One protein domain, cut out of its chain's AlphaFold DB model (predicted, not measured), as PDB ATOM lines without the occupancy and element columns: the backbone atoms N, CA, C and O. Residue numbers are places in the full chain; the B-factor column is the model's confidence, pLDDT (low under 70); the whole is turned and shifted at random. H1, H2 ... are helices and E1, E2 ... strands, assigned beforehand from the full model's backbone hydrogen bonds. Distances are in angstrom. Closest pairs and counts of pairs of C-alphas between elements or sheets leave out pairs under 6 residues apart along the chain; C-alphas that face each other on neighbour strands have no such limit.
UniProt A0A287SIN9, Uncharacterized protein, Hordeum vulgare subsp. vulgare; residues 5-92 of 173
ATOM      1  N   ARG A   5     177.111 144.568 142.411       89.38
ATOM      2  CA  ARG A   5     177.561 143.701 141.299       89.38
ATOM      3  C   ARG A   5     176.425 143.153 140.422       89.38
ATOM      4  O   ARG A   5     176.701 142.532 139.412       89.38
ATOM      5  N   MET A   6     175.168 143.385 140.773       91.88
ATOM      6  CA  MET A   6     174.002 143.101 139.927       91.88
ATOM      7  C   MET A   6     173.506 144.359 139.198       91.88
ATOM      8  O   MET A   6     172.434 144.339 138.609       91.88
ATOM      9  N   ALA A   7     174.218 145.490 139.280       89.44
ATOM     10  CA  ALA A   7     173.772 146.740 138.675       89.44
ATOM     11  C   ALA A   7     173.710 146.662 137.141       89.44
ATOM     12  O   ALA A   7     174.659 146.236 136.484       89.44
ATOM     13  N   GLN A   8     172.616 147.191 136.595       89.44
ATOM     14  CA  GLN A   8     172.391 147.332 135.162       89.44
ATOM     15  C   GLN A   8     172.744 148.761 134.715       89.44
ATOM     16  O   GLN A   8     172.216 149.735 135.266       89.44
ATOM     17  N   ARG A   9     173.610 148.897 133.707       89.81
ATOM     18  CA  ARG A   9     173.912 150.165 133.027       89.81
ATOM     19  C   ARG A   9     172.860 150.473 131.967       89.81
ATOM     20  O   ARG A   9     172.117 149.588 131.534       89.81
ATOM     21  N   ARG A  10     172.744 151.753 131.621       91.44
ATOM     22  CA  ARG A  10     171.778 152.268 130.653       91.44
ATOM     23  C   ARG A  10     172.477 153.281 129.769       91.44
ATOM     24  O   ARG A  10     173.166 154.134 130.310       91.44
ATOM     25  N   GLU A  11     172.236 153.184 128.475       93.38
ATOM     26  CA  GLU A  11     172.692 154.143 127.471       93.38
ATOM     27  C   GLU A  11     171.501 154.531 126.600       93.38
ATOM     28  O   GLU A  11     170.523 153.783 126.515       93.38
ATOM     29  N   VAL A  12     171.571 155.698 125.973       95.38
ATOM     30  CA  VAL A  12     170.580 156.151 124.993       95.38
ATOM     31  C   VAL A  12     171.332 156.409 123.699       95.38
ATOM     32  O   VAL A  12     172.299 157.165 123.699       95.38
ATOM     33  N   MET A  13     170.932 155.729 122.630       93.81
ATOM     34  CA  MET A  13     171.496 155.942 121.299       93.81
ATOM     35  C   MET A  13     170.996 157.263 120.702       93.81
ATOM     36  O   MET A  13     170.006 157.825 121.172       93.81
ATOM     37  N   ASP A  14     171.659 157.743 119.650       95.75
ATOM     38  CA  ASP A  14     171.321 159.011 118.983       95.75
ATOM     39  C   ASP A  14     169.875 159.047 118.453       95.75
ATOM     40  O   ASP A  14     169.256 160.108 118.385       95.75
ATOM     41  N   ASP A  15     169.309 157.883 118.123       95.69
ATOM     42  CA  ASP A  15     167.919 157.712 117.685       95.69
ATOM     43  C   ASP A  15     166.899 157.653 118.844       95.69
ATOM     44  O   ASP A  15     165.704 157.459 118.620       95.69
ATOM     45  N   GLY A  16     167.354 157.811 120.091       94.62
ATOM     46  CA  GLY A  16     166.540 157.727 121.303       94.62
ATOM     47  C   GLY A  16     166.342 156.307 121.847       94.62
ATOM     48  O   GLY A  16     165.699 156.139 122.888       94.62
ATOM     49  N   THR A  17     166.898 155.275 121.203       95.56
ATOM     50  CA  THR A  17     166.774 153.889 121.663       95.56
ATOM     51  C   THR A  17     167.527 153.680 122.978       95.56
ATOM     52  O   THR A  17     168.738 153.883 123.073       95.56
ATOM     53  N   GLY A  18     166.815 153.224 124.012       93.81
ATOM     54  CA  GLY A  18     167.402 152.911 125.313       93.81
ATOM     55  C   GLY A  18     168.033 151.518 125.354       93.81
ATOM     56  O   GLY A  18     167.326 150.512 125.287       93.81
ATOM     57  N   LEU A  19     169.345 151.448 125.560       92.31
ATOM     58  CA  LEU A  19     170.087 150.207 125.772       92.31
ATOM     59  C   LEU A  19     170.266 149.898 127.258       92.31
ATOM     60  O   LEU A  19     170.268 150.782 128.120       92.31
ATOM     61  N   ARG A  20     170.408 148.608 127.573       90.50
ATOM     62  CA  ARG A  20     170.530 148.092 128.938       90.50
ATOM     63  C   ARG A  20     171.591 147.005 128.985       90.50
ATOM     64  O   ARG A  20     171.532 146.070 128.195       90.50
ATOM     65  N   PHE A  21     172.512 147.111 129.937       90.62
ATOM     66  CA  PHE A  21     173.647 146.195 130.033       90.62
ATOM     67  C   PHE A  21     173.874 145.718 131.466       90.62
ATOM     68  O   PHE A  21     174.145 146.520 132.365       90.62
ATOM     69  N   ASP A  22     173.818 144.406 131.674       91.31
ATOM     70  CA  ASP A  22     174.188 143.755 132.930       91.31
ATOM     71  C   ASP A  22     175.682 143.392 132.903       91.31
ATOM     72  O   ASP A  22     176.070 142.290 132.535       91.31
ATOM     73  N   HIS A  23     176.548 144.346 133.264       84.94
ATOM     74  CA  HIS A  23     178.012 144.160 133.204       84.94
ATOM     75  C   HIS A  23     178.605 143.366 134.372       84.94
ATOM     76  O   HIS A  23     179.784 143.025 134.349       84.94
ATOM     77  N   GLY A  24     177.837 143.187 135.444       86.06
ATOM     78  CA  GLY A  24     178.313 142.544 136.658       86.06
ATOM     79  C   GLY A  24     178.118 141.031 136.613       86.06
ATOM     80  O   GLY A  24     178.830 140.335 135.899       86.06
ATOM     81  N   ALA A  25     177.179 140.510 137.403       82.69
ATOM     82  CA  ALA A  25     176.815 139.098 137.344       82.69
ATOM     83  C   ALA A  25     175.995 138.823 136.066       82.69
ATOM     84  O   ALA A  25     174.932 139.427 135.918       82.69
ATOM     85  N   PRO A  26     176.442 137.932 135.161       83.69
ATOM     86  CA  PRO A  26     175.733 137.665 133.907       83.69
ATOM     87  C   PRO A  26     174.493 136.785 134.115       83.69
ATOM     88  O   PRO A  26     173.470 136.985 133.473       83.69
ATOM     89  N   TYR A  27     174.580 135.823 135.030       91.69
ATOM     90  CA  TYR A  27     173.501 134.954 135.492       91.69
ATOM     91  C   TYR A  27     173.885 134.386 136.861       91.69
ATOM     92  O   TYR A  27     175.024 134.534 137.308       91.69
ATOM     93  N   PHE A  28     172.949 133.713 137.522       92.69
ATOM     94  CA  PHE A  28     173.238 132.912 138.709       92.69
ATOM     95  C   PHE A  28     172.575 131.537 138.616       92.69
ATOM     96  O   PHE A  28     171.611 131.342 137.879       92.69
ATOM     97  N   THR A  29     173.102 130.571 139.359       92.38
ATOM     98  CA  THR A  29     172.535 129.223 139.495       92.38
ATOM     99  C   THR A  29     172.158 128.975 140.945       92.38
ATOM    100  O   THR A  29     172.683 129.622 141.850       92.38
ATOM    101  N   VAL A  30     171.263 128.020 141.180       90.75
ATOM    102  CA  VAL A  30     170.819 127.660 142.527       90.75
ATOM    103  C   VAL A  30     170.991 126.164 142.725       90.75
ATOM    104  O   VAL A  30     170.502 125.383 141.918       90.75
ATOM    105  N   SER A  31     171.680 125.779 143.794       88.88
ATOM    106  CA  SER A  31     171.911 124.377 144.170       88.88
ATOM    107  C   SER A  31     171.353 124.010 145.547       88.88
ATOM    108  O   SER A  31     171.359 122.841 145.912       88.88
ATOM    109  N   ASN A  32     170.891 124.992 146.324       92.12
ATOM    110  CA  ASN A  32     170.331 124.800 147.659       92.12
ATOM    111  C   ASN A  32     168.804 124.968 147.626       92.12
ATOM    112  O   ASN A  32     168.316 125.992 147.150       92.12
ATOM    113  N   ASP A  33     168.070 124.007 148.185       91.75
ATOM    114  CA  ASP A  33     166.601 123.963 148.122       91.75
ATOM    115  C   ASP A  33     165.906 125.128 148.842       91.75
ATOM    116  O   ASP A  33     164.853 125.602 148.414       91.75
ATOM    117  N   GLU A  34     166.484 125.642 149.931       93.19
ATOM    118  CA  GLU A  34     165.933 126.812 150.625       93.19
ATOM    119  C   GLU A  34     166.045 128.059 149.749       93.19
ATOM    120  O   GLU A  34     165.085 128.815 149.609       93.19
ATOM    121  N   VAL A  35     167.191 128.228 149.090       91.62
ATOM    122  CA  VAL A  35     167.409 129.313 148.130       91.62
ATOM    123  C   VAL A  35     166.536 129.126 146.888       91.62
ATOM    124  O   VAL A  35     166.005 130.105 146.369       91.62
ATOM    125  N   ALA A  36     166.317 127.887 146.439       92.50
ATOM    126  CA  ALA A  36     165.451 127.591 145.300       92.50
ATOM    127  C   ALA A  36     164.004 128.033 145.556       92.50
ATOM    128  O   ALA A  36     163.381 128.607 144.665       92.50
ATOM    129  N   ARG A  37     163.493 127.868 146.785       95.19
ATOM    130  CA  ARG A  37     162.170 128.384 147.177       95.19
ATOM    131  C   ARG A  37     162.094 129.908 147.105       95.19
ATOM    132  O   ARG A  37     161.114 130.444 146.594       95.19
ATOM    133  N   VAL A  38     163.131 130.608 147.572       95.75
ATOM    134  CA  VAL A  38     163.204 132.077 147.484       95.75
ATOM    135  C   VAL A  38     163.211 132.535 146.023       95.75
ATOM    136  O   VAL A  38     162.445 133.420 145.648       95.75
ATOM    137  N   VAL A  39     164.026 131.891 145.184       95.75
ATOM    138  CA  VAL A  39     164.122 132.199 143.750       95.75
ATOM    139  C   VAL A  39     162.813 131.895 143.026       95.75
ATOM    140  O   VAL A  39     162.392 132.707 142.210       95.75
ATOM    141  N   GLY A  40     162.115 130.812 143.378       96.44
ATOM    142  CA  GLY A  40     160.769 130.530 142.872       96.44
ATOM    143  C   GLY A  40     159.761 131.630 143.225       96.44
ATOM    144  O   GLY A  40     158.958 132.025 142.383       96.44
ATOM    145  N   GLY A  41     159.849 132.205 144.429       96.56
ATOM    146  CA  GLY A  41     159.053 133.376 144.810       96.56
ATOM    147  C   GLY A  41     159.372 134.624 143.977       96.56
ATOM    148  O   GLY A  41     158.468 135.369 143.600       96.56
ATOM    149  N   TRP A  42     160.645 134.852 143.646       97.25
ATOM    150  CA  TRP A  42     161.050 135.942 142.752       97.25
ATOM    151  C   TRP A  42     160.625 135.709 141.301       97.25
ATOM    152  O   TRP A  42     160.221 136.661 140.634       97.25
ATOM    153  N   GLU A  43     160.685 134.467 140.820       97.31
ATOM    154  CA  GLU A  43     160.246 134.081 139.477       97.31
ATOM    155  C   GLU A  43     158.734 134.274 139.322       97.31
ATOM    156  O   GLU A  43     158.291 134.915 138.372       97.31
ATOM    157  N   ALA A  44     157.941 133.847 140.312       97.56
ATOM    158  CA  ALA A  44     156.493 134.072 140.336       97.56
ATOM    159  C   ALA A  44     156.114 135.567 140.333       97.56
ATOM    160  O   ALA A  44     155.071 135.944 139.804       97.56
ATOM    161  N   ARG A  45     156.973 136.431 140.894       96.81
ATOM    162  CA  ARG A  45     156.831 137.900 140.859       96.81
ATOM    163  C   ARG A  45     157.387 138.539 139.578       96.81
ATOM    164  O   ARG A  45     157.340 139.760 139.451       96.81
ATOM    165  N   GLY A  46     157.952 137.756 138.658       97.38
ATOM    166  CA  GLY A  46     158.566 138.248 137.423       97.38
ATOM    167  C   GLY A  46     159.872 139.025 137.627       97.38
ATOM    168  O   GLY A  46     160.285 139.763 136.737       97.38
ATOM    169  N   LEU A  47     160.525 138.890 138.787       97.44
ATOM    170  CA  LEU A  47     161.789 139.576 139.095       97.44
ATOM    171  C   LEU A  47     163.000 138.865 138.489       97.44
ATOM    172  O   LEU A  47     164.041 139.488 138.261       97.44
ATOM    173  N   VAL A  48     162.871 137.558 138.266       97.62
ATOM    174  CA  VAL A  48     163.861 136.698 137.616       97.62
ATOM    175  C   VAL A  48     163.168 135.745 136.654       97.62
ATOM    176  O   VAL A  48     161.970 135.506 136.776       97.62
ATOM    177  N   ALA A  49     163.927 135.186 135.721       96.81
ATOM    178  CA  ALA A  49     163.471 134.118 134.844       96.81
ATOM    179  C   ALA A  49     164.612 133.148 134.535       96.81
ATOM    180  O   ALA A  49     165.787 133.535 134.536       96.81
ATOM    181  N   GLU A  50     164.262 131.899 134.235       95.06
ATOM    182  CA  GLU A  50     165.195 130.940 133.652       95.06
ATOM    183  C   GLU A  50     165.750 131.464 132.314       95.06
ATOM    184  O   GLU A  50     165.010 131.791 131.381       95.06
ATOM    185  N   TRP A  51     167.074 131.524 132.205       92.44
ATOM    186  CA  TRP A  51     167.773 132.004 131.027       92.44
ATOM    187  C   TRP A  51     168.026 130.868 130.037       92.44
ATOM    188  O   TRP A  51     168.973 130.090 130.166       92.44
ATOM    189  N   LYS A  52     167.176 130.802 129.011       88.94
ATOM    190  CA  LYS A  52     167.219 129.793 127.941       88.94
ATOM    191  C   LYS A  52     168.117 130.218 126.770       88.94
ATOM    192  O   LYS A  52     167.685 130.212 125.621       88.94
ATOM    193  N   ALA A  53     169.344 130.644 127.062       84.69
ATOM    194  CA  ALA A  53     170.329 130.986 126.036       84.69
ATOM    195  C   ALA A  53     171.126 129.768 125.555       84.69
ATOM    196  O   ALA A  53     171.238 128.757 126.250       84.69
ATOM    197  N   MET A  54     171.722 129.899 124.370       83.25
ATOM    198  CA  MET A  54     172.732 128.965 123.881       83.25
ATOM    199  C   MET A  54     174.086 129.322 124.496       83.25
ATOM    200  O   MET A  54     174.543 130.459 124.379       83.25
ATOM    201  N   PHE A  55     174.724 128.349 125.142       82.25
ATOM    202  CA  PHE A  55     176.070 128.476 125.697       82.25
ATOM    203  C   PHE A  55     177.044 127.672 124.842       82.25
ATOM    204  O   PHE A  55     176.720 126.571 124.404       82.25
ATOM    205  N   ALA A  56     178.247 128.203 124.648       83.38
ATOM    206  CA  ALA A  56     179.335 127.515 123.966       83.38
ATOM    207  C   ALA A  56     180.657 127.824 124.671       83.38
ATOM    208  O   ALA A  56     180.813 128.885 125.279       83.38
ATOM    209  N   CYS A  57     181.611 126.903 124.579       86.00
ATOM    210  CA  CYS A  57     182.972 127.111 125.055       86.00
ATOM    211  C   CYS A  57     183.895 127.270 123.847       86.00
ATOM    212  O   CYS A  57     183.920 126.408 122.972       86.00
ATOM    213  N   PHE A  58     184.638 128.372 123.770       89.62
ATOM    214  CA  PHE A  58     185.627 128.552 122.711       89.62
ATOM    215  C   PHE A  58     186.941 127.881 123.106       89.62
ATOM    216  O   PHE A  58     187.586 128.281 124.076       89.62
ATOM    217  N   ASP A  59     187.342 126.872 122.342       89.88
ATOM    218  CA  ASP A  59     188.616 126.192 122.505       89.88
ATOM    219  C   ASP A  59     189.688 126.900 121.672       89.88
ATOM    220  O   ASP A  59     189.669 126.894 120.439       89.88
ATOM    221  N   ARG A  60     190.644 127.511 122.373       93.44
ATOM    222  CA  ARG A  60     191.738 128.254 121.749       93.44
ATOM    223  C   ARG A  60     192.712 127.352 120.992       93.44
ATOM    224  O   ARG A  60     193.277 127.810 120.005       93.44
ATOM    225  N   GLU A  61     192.939 126.122 121.445       94.06
ATOM    226  CA  GLU A  61     193.926 125.222 120.836       94.06
ATOM    227  C   GLU A  61     193.421 124.690 119.497       94.06
ATOM    228  O   GLU A  61     194.162 124.652 118.516       94.06
ATOM    229  N   THR A  62     192.138 124.328 119.440       92.88
ATOM    230  CA  THR A  62     191.515 123.814 118.214       92.88
ATOM    231  C   THR A  62     190.900 124.909 117.340       92.88
ATOM    232  O   THR A  62     190.567 124.647 116.182       92.88
ATOM    233  N   GLY A  63     190.741 126.127 117.870       93.94
ATOM    234  CA  GLY A  63     190.115 127.261 117.187       93.94
ATOM    235  C   GLY A  63     188.617 127.073 116.935       93.94
ATOM    236  O   GLY A  63     188.065 127.688 116.021       93.94
ATOM    237  N   LYS A  64     187.955 126.195 117.696       92.31
ATOM    238  CA  LYS A  64     186.557 125.802 117.484       92.31
ATOM    239  C   LYS A  64     185.720 126.069 118.725       92.31
ATOM    240  O   LYS A  64     186.190 125.959 119.855       92.31
ATOM    241  N   PHE A  65     184.444 126.370 118.511       88.62
ATOM    242  CA  PHE A  65     183.463 126.284 119.583       88.62
ATOM    243  C   PHE A  65     183.152 124.815 119.848       88.62
ATOM    244  O   PHE A  65     182.866 124.057 118.922       88.62
ATOM    245  N   ARG A  66     183.230 124.424 121.114       82.94
ATOM    246  CA  ARG A  66     182.700 123.163 121.616       82.94
ATOM    247  C   ARG A  66     181.354 123.451 122.259       82.94
ATOM    248  O   ARG A  66     181.153 124.534 122.826       82.94
ATOM    249  N   ASP A  67     180.451 122.480 122.173       72.75
ATOM    250  CA  ASP A  67     179.238 122.525 122.973       72.75
ATOM    251  C   ASP A  67     179.650 122.717 124.429       72.75
ATOM    252  O   ASP A  67     180.615 122.115 124.907       72.75
ATOM    253  N   PHE A  68     178.968 123.630 125.115       69.38
ATOM    254  CA  PHE A  68     179.128 123.722 126.553       69.38
ATOM    255  C   PHE A  68     178.655 122.376 127.093       69.38
ATOM    256  O   PHE A  68     177.474 122.053 126.924       69.38
ATOM    257  N   ASP A  69     179.577 121.566 127.627       57.59
ATOM    258  CA  ASP A  69     179.241 120.241 128.132       57.59
ATOM    259  C   ASP A  69     177.977 120.367 128.981       57.59
ATOM    260  O   ASP A  69     177.831 121.297 129.782       57.59
ATOM    261  N   LYS A  70     177.036 119.432 128.811       53.81
ATOM    262  CA  LYS A  70     175.809 119.333 129.626       53.81
ATOM    263  C   LYS A  70     176.113 119.057 131.112       53.81
ATOM    264  O   LYS A  70     175.244 118.612 131.861       53.81
ATOM    265  N   GLU A  71     177.344 119.295 131.540       46.12
ATOM    266  CA  GLU A  71     177.841 119.251 132.894       46.12
ATOM    267  C   GLU A  71     177.292 120.470 133.647       46.12
ATOM    268  O   GLU A  71     177.891 121.536 133.766       46.12
ATOM    269  N   GLY A  72     176.040 120.312 134.078       53.97
ATOM    270  CA  GLY A  72     175.304 121.285 134.868       53.97
ATOM    271  C   GLY A  72     173.918 121.559 134.301       53.97
ATOM    272  O   GLY A  72     173.643 122.662 133.833       53.97
ATOM    273  N   THR A  73     173.007 120.592 134.434       63.59
ATOM    274  CA  THR A  73     171.542 120.724 134.256       63.59
ATOM    275  C   THR A  73     170.889 121.764 135.181       63.59
ATOM    276  O   THR A  73     169.666 121.902 135.209       63.59
ATOM    277  N   MET A  74     171.685 122.508 135.948       78.06
ATOM    278  CA  MET A  74     171.209 123.562 136.821       78.06
ATOM    279  C   MET A  74     170.668 124.723 135.998       78.06
ATOM    280  O   MET A  74     171.365 125.308 135.159       78.06
ATOM    281  N   LYS A  75     169.416 125.076 136.289       88.38
ATOM    282  CA  LYS A  75     168.771 126.266 135.748       88.38
ATOM    283  C   LYS A  75     169.631 127.492 136.036       88.38
ATOM    284  O   LYS A  75     170.055 127.726 137.171       88.38
ATOM    285  N   LYS A  76     169.880 128.268 134.987       91.25
ATOM    286  CA  LYS A  76     170.528 129.576 135.068       91.25
ATOM    287  C   LYS A  76     169.428 130.619 135.119       91.25
ATOM    288  O   LYS A  76     168.483 130.528 134.345       91.25
ATOM    289  N   TYR A  77     169.547 131.590 136.006       94.75
ATOM    290  CA  TYR A  77     168.564 132.645 136.189       94.75
ATOM    291  C   TYR A  77     169.180 134.006 135.901       94.75
ATOM    292  O   TYR A  77     170.344 134.265 136.223       94.75
ATOM    293  N   VAL A  78     168.368 134.882 135.323       96.00
ATOM    294  CA  VAL A  78     168.679 136.297 135.115       96.00
ATOM    295  C   VAL A  78     167.590 137.158 135.731       96.00
ATOM    296  O   VAL A  78     166.444 136.727 135.836       96.00
ATOM    297  N   GLY A  79     167.937 138.375 136.150       95.62
ATOM    298  CA  GLY A  79     166.934 139.351 136.567       95.62
ATOM    299  C   GLY A  79     166.159 139.904 135.371       95.62
ATOM    300  O   GLY A  79     166.722 140.105 134.298       95.62
ATOM    301  N   VAL A  80     164.874 140.194 135.563       95.31
ATOM    302  CA  VAL A  80     163.975 140.727 134.530       95.31
ATOM    303  C   VAL A  80     163.295 141.992 135.068       95.31
ATOM    304  O   VAL A  80     162.736 141.946 136.161       95.31
ATOM    305  N   PRO A  81     163.353 143.145 134.362       93.25
ATOM    306  CA  PRO A  81     163.931 143.388 133.029       93.25
ATOM    307  C   PRO A  81     165.459 143.615 133.014       93.25
ATOM    308  O   PRO A  81     165.984 144.185 132.060       93.25
ATOM    309  N   GLY A  82     166.156 143.248 134.084       93.81
ATOM    310  CA  GLY A  82     167.617 143.218 134.154       93.81
ATOM    311  C   GLY A  82     168.089 142.774 135.531       93.81
ATOM    312  O   GLY A  82     167.279 142.645 136.460       93.81
ATOM    313  N   MET A  83     169.389 142.548 135.690       94.75
ATOM    314  CA  MET A  83     169.918 141.811 136.841       94.75
ATOM    315  C   MET A  83     169.592 142.464 138.196       94.75
ATOM    316  O   MET A  83     169.306 141.769 139.166       94.75
ATOM    317  N   ASN A  84     169.506 143.796 138.287       93.69
ATOM    318  CA  ASN A  84     169.189 144.484 139.551       93.69
ATOM    319  C   ASN A  84     167.706 144.475 139.962       93.69
ATOM    320  O   ASN A  84     167.343 145.186 140.903       93.69
ATOM    321  N   SER A  85     166.844 143.728 139.276       95.31
ATOM    322  CA  SER A  85     165.398 143.735 139.546       95.31
ATOM    323  C   SER A  85     165.065 143.198 140.937       95.31
ATOM    324  O   SER A  85     164.276 143.819 141.647       95.31
ATOM    325  N   ILE A  86     165.773 142.156 141.392       93.88
ATOM    326  CA  ILE A  86     165.680 141.658 142.776       93.88
ATOM    327  C   ILE A  86     166.002 142.783 143.769       93.88
ATOM    328  O   ILE A  86     165.220 143.073 144.669       93.88
ATOM    329  N   CYS A  87     167.133 143.471 143.583       93.69
ATOM    330  CA  CYS A  87     167.573 144.515 144.508       93.69
ATOM    331  C   CYS A  87     166.625 145.720 144.533       93.69
ATOM    332  O   CYS A  87     166.436 146.321 145.584       93.69
ATOM    333  N   LYS A  88     166.027 146.084 143.393       93.88
ATOM    334  CA  LYS A  88     165.006 147.139 143.344       93.88
ATOM    335  C   LYS A  88     163.760 146.743 144.118       93.88
ATOM    336  O   LYS A  88     163.291 147.550 144.909       93.88
ATOM    337  N   SER A  89     163.284 145.516 143.917       94.38
ATOM    338  CA  SER A  89     162.110 145.002 144.614       94.38
ATOM    339  C   SER A  89     162.316 144.996 146.126       94.38
ATOM    340  O   SER A  89     161.453 145.466 146.851       94.38
ATOM    341  N   LEU A  90     163.478 144.536 146.603       92.00
ATOM    342  CA  LEU A  90     163.799 144.525 148.034       92.00
ATOM    343  C   LEU A  90     163.839 145.934 148.647       92.00
ATOM    344  O   LEU A  90     163.480 146.110 149.803       92.00
ATOM    345  N   CYS A  91     164.250 146.950 147.883       93.12
ATOM    346  CA  CYS A  91     164.214 148.342 148.340       93.12
ATOM    347  C   CYS A  91     162.802 148.949 148.391       93.12
ATOM    348  O   CYS A  91     162.671 150.077 148.857       93.12
ATOM    349  N   GLN A  92     161.793 148.255 147.863       92.12
ATOM    350  CA  GLN A  92     160.397 148.695 147.822       92.12
ATOM    351  C   GLN A  92     159.503 147.918 148.797       92.12
ATOM    352  O   GLN A  92     158.307 148.179 148.837       92.12
TER     353      GLN A  92
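What this domain is: This is residues 5 to 92 of the 173 residues of an uncharacterized protein of Hordeum vulgare subsp. vulgare (UniProt A0A287SIN9). A small core, the antiparallel strand pair E3 and E6, has helix H1 near it and the short helix H2 at the end where E6 ends and E3 begins; from this core two hairpins, E1 with E2 and E4 with E5, reach away as separate arms in different directions. The whole is flat and loosely built, with residues 32 to 38, of which 33 to 38 belong to H1, standing free, and with residues 28 to 29 paired to E6. The printed part has 88 residues, with two named helices and six named strands in the order E1 E2 H1 E3 E4 E5 E6 H2, and three antiparallel sheets of two strands each. The class is mixed, helices and strands, with 43 residues, under half, in named elements. The whole is loose, with a radius of gyration of the C-alphas of 16.0 A and spans of 49 by 45 by 19 A.

Where its parts are: E3 is residues 48 to 50, 7.1 A long, and E6 is residues 76 to 79, 10.5 A, with C-alpha 76 at (170.528, 129.576, 135.068). H1, residues 33 to 44, is 16.3 A long. H2, residues 85 to 90, is 8.7 A long and ends with C-alpha 90 at (163.799, 144.525, 148.034). E1, residues 8 to 12, is 13.6 A long and begins with C-alpha 8 at (172.391, 147.332, 135.162); E2, residues 18 to 22, is 13.7 A. E4, residues 56 to 59, is 9.5 A, and E5, residues 64 to 67, is 9.7 A.

How they stand to each other: E3 and E6 are antiparallel at 152 degrees, with N 49 and O 78 3.0 A apart, within hydrogen-bond range. Residues 28 to 29 pair antiparallel with residues 76 to 77 of E6. H1 and E6 are near each other, and the closest C-alphas of H1 and E3 are those of Glu 43 and Ala 49, 5.6 A apart. The closest C-alphas of E6 and H2 are those of Gly 79 and Ser 85, 5.5 A apart. H1 and H2 are close but not clearly touching, their closest C-alphas, of Trp 42 and Ile 86, 7.4 A apart, and about perpendicular at 78 degrees. In H1 and H2 every O i to N i+4 pair is within hydrogen-bond range. The hairpin E1 and E2 is antiparallel at 157 degrees, with N 9 and O 21 at 2.8 A; both strands are apart from E3 and E6. The hairpin E4 and E5 is antiparallel at 141 degrees, with N 66 and O 57 at 2.8 A; both strands are apart from H1 and H2.

The domain as a whole: The two C-alphas farthest apart, of Thr 62 and Gln 92, are 49.6 A apart. The printed part has no cut and no long link. The mean pLDDT of the printed part is 89.4, and residues 68 to 73 are under 70.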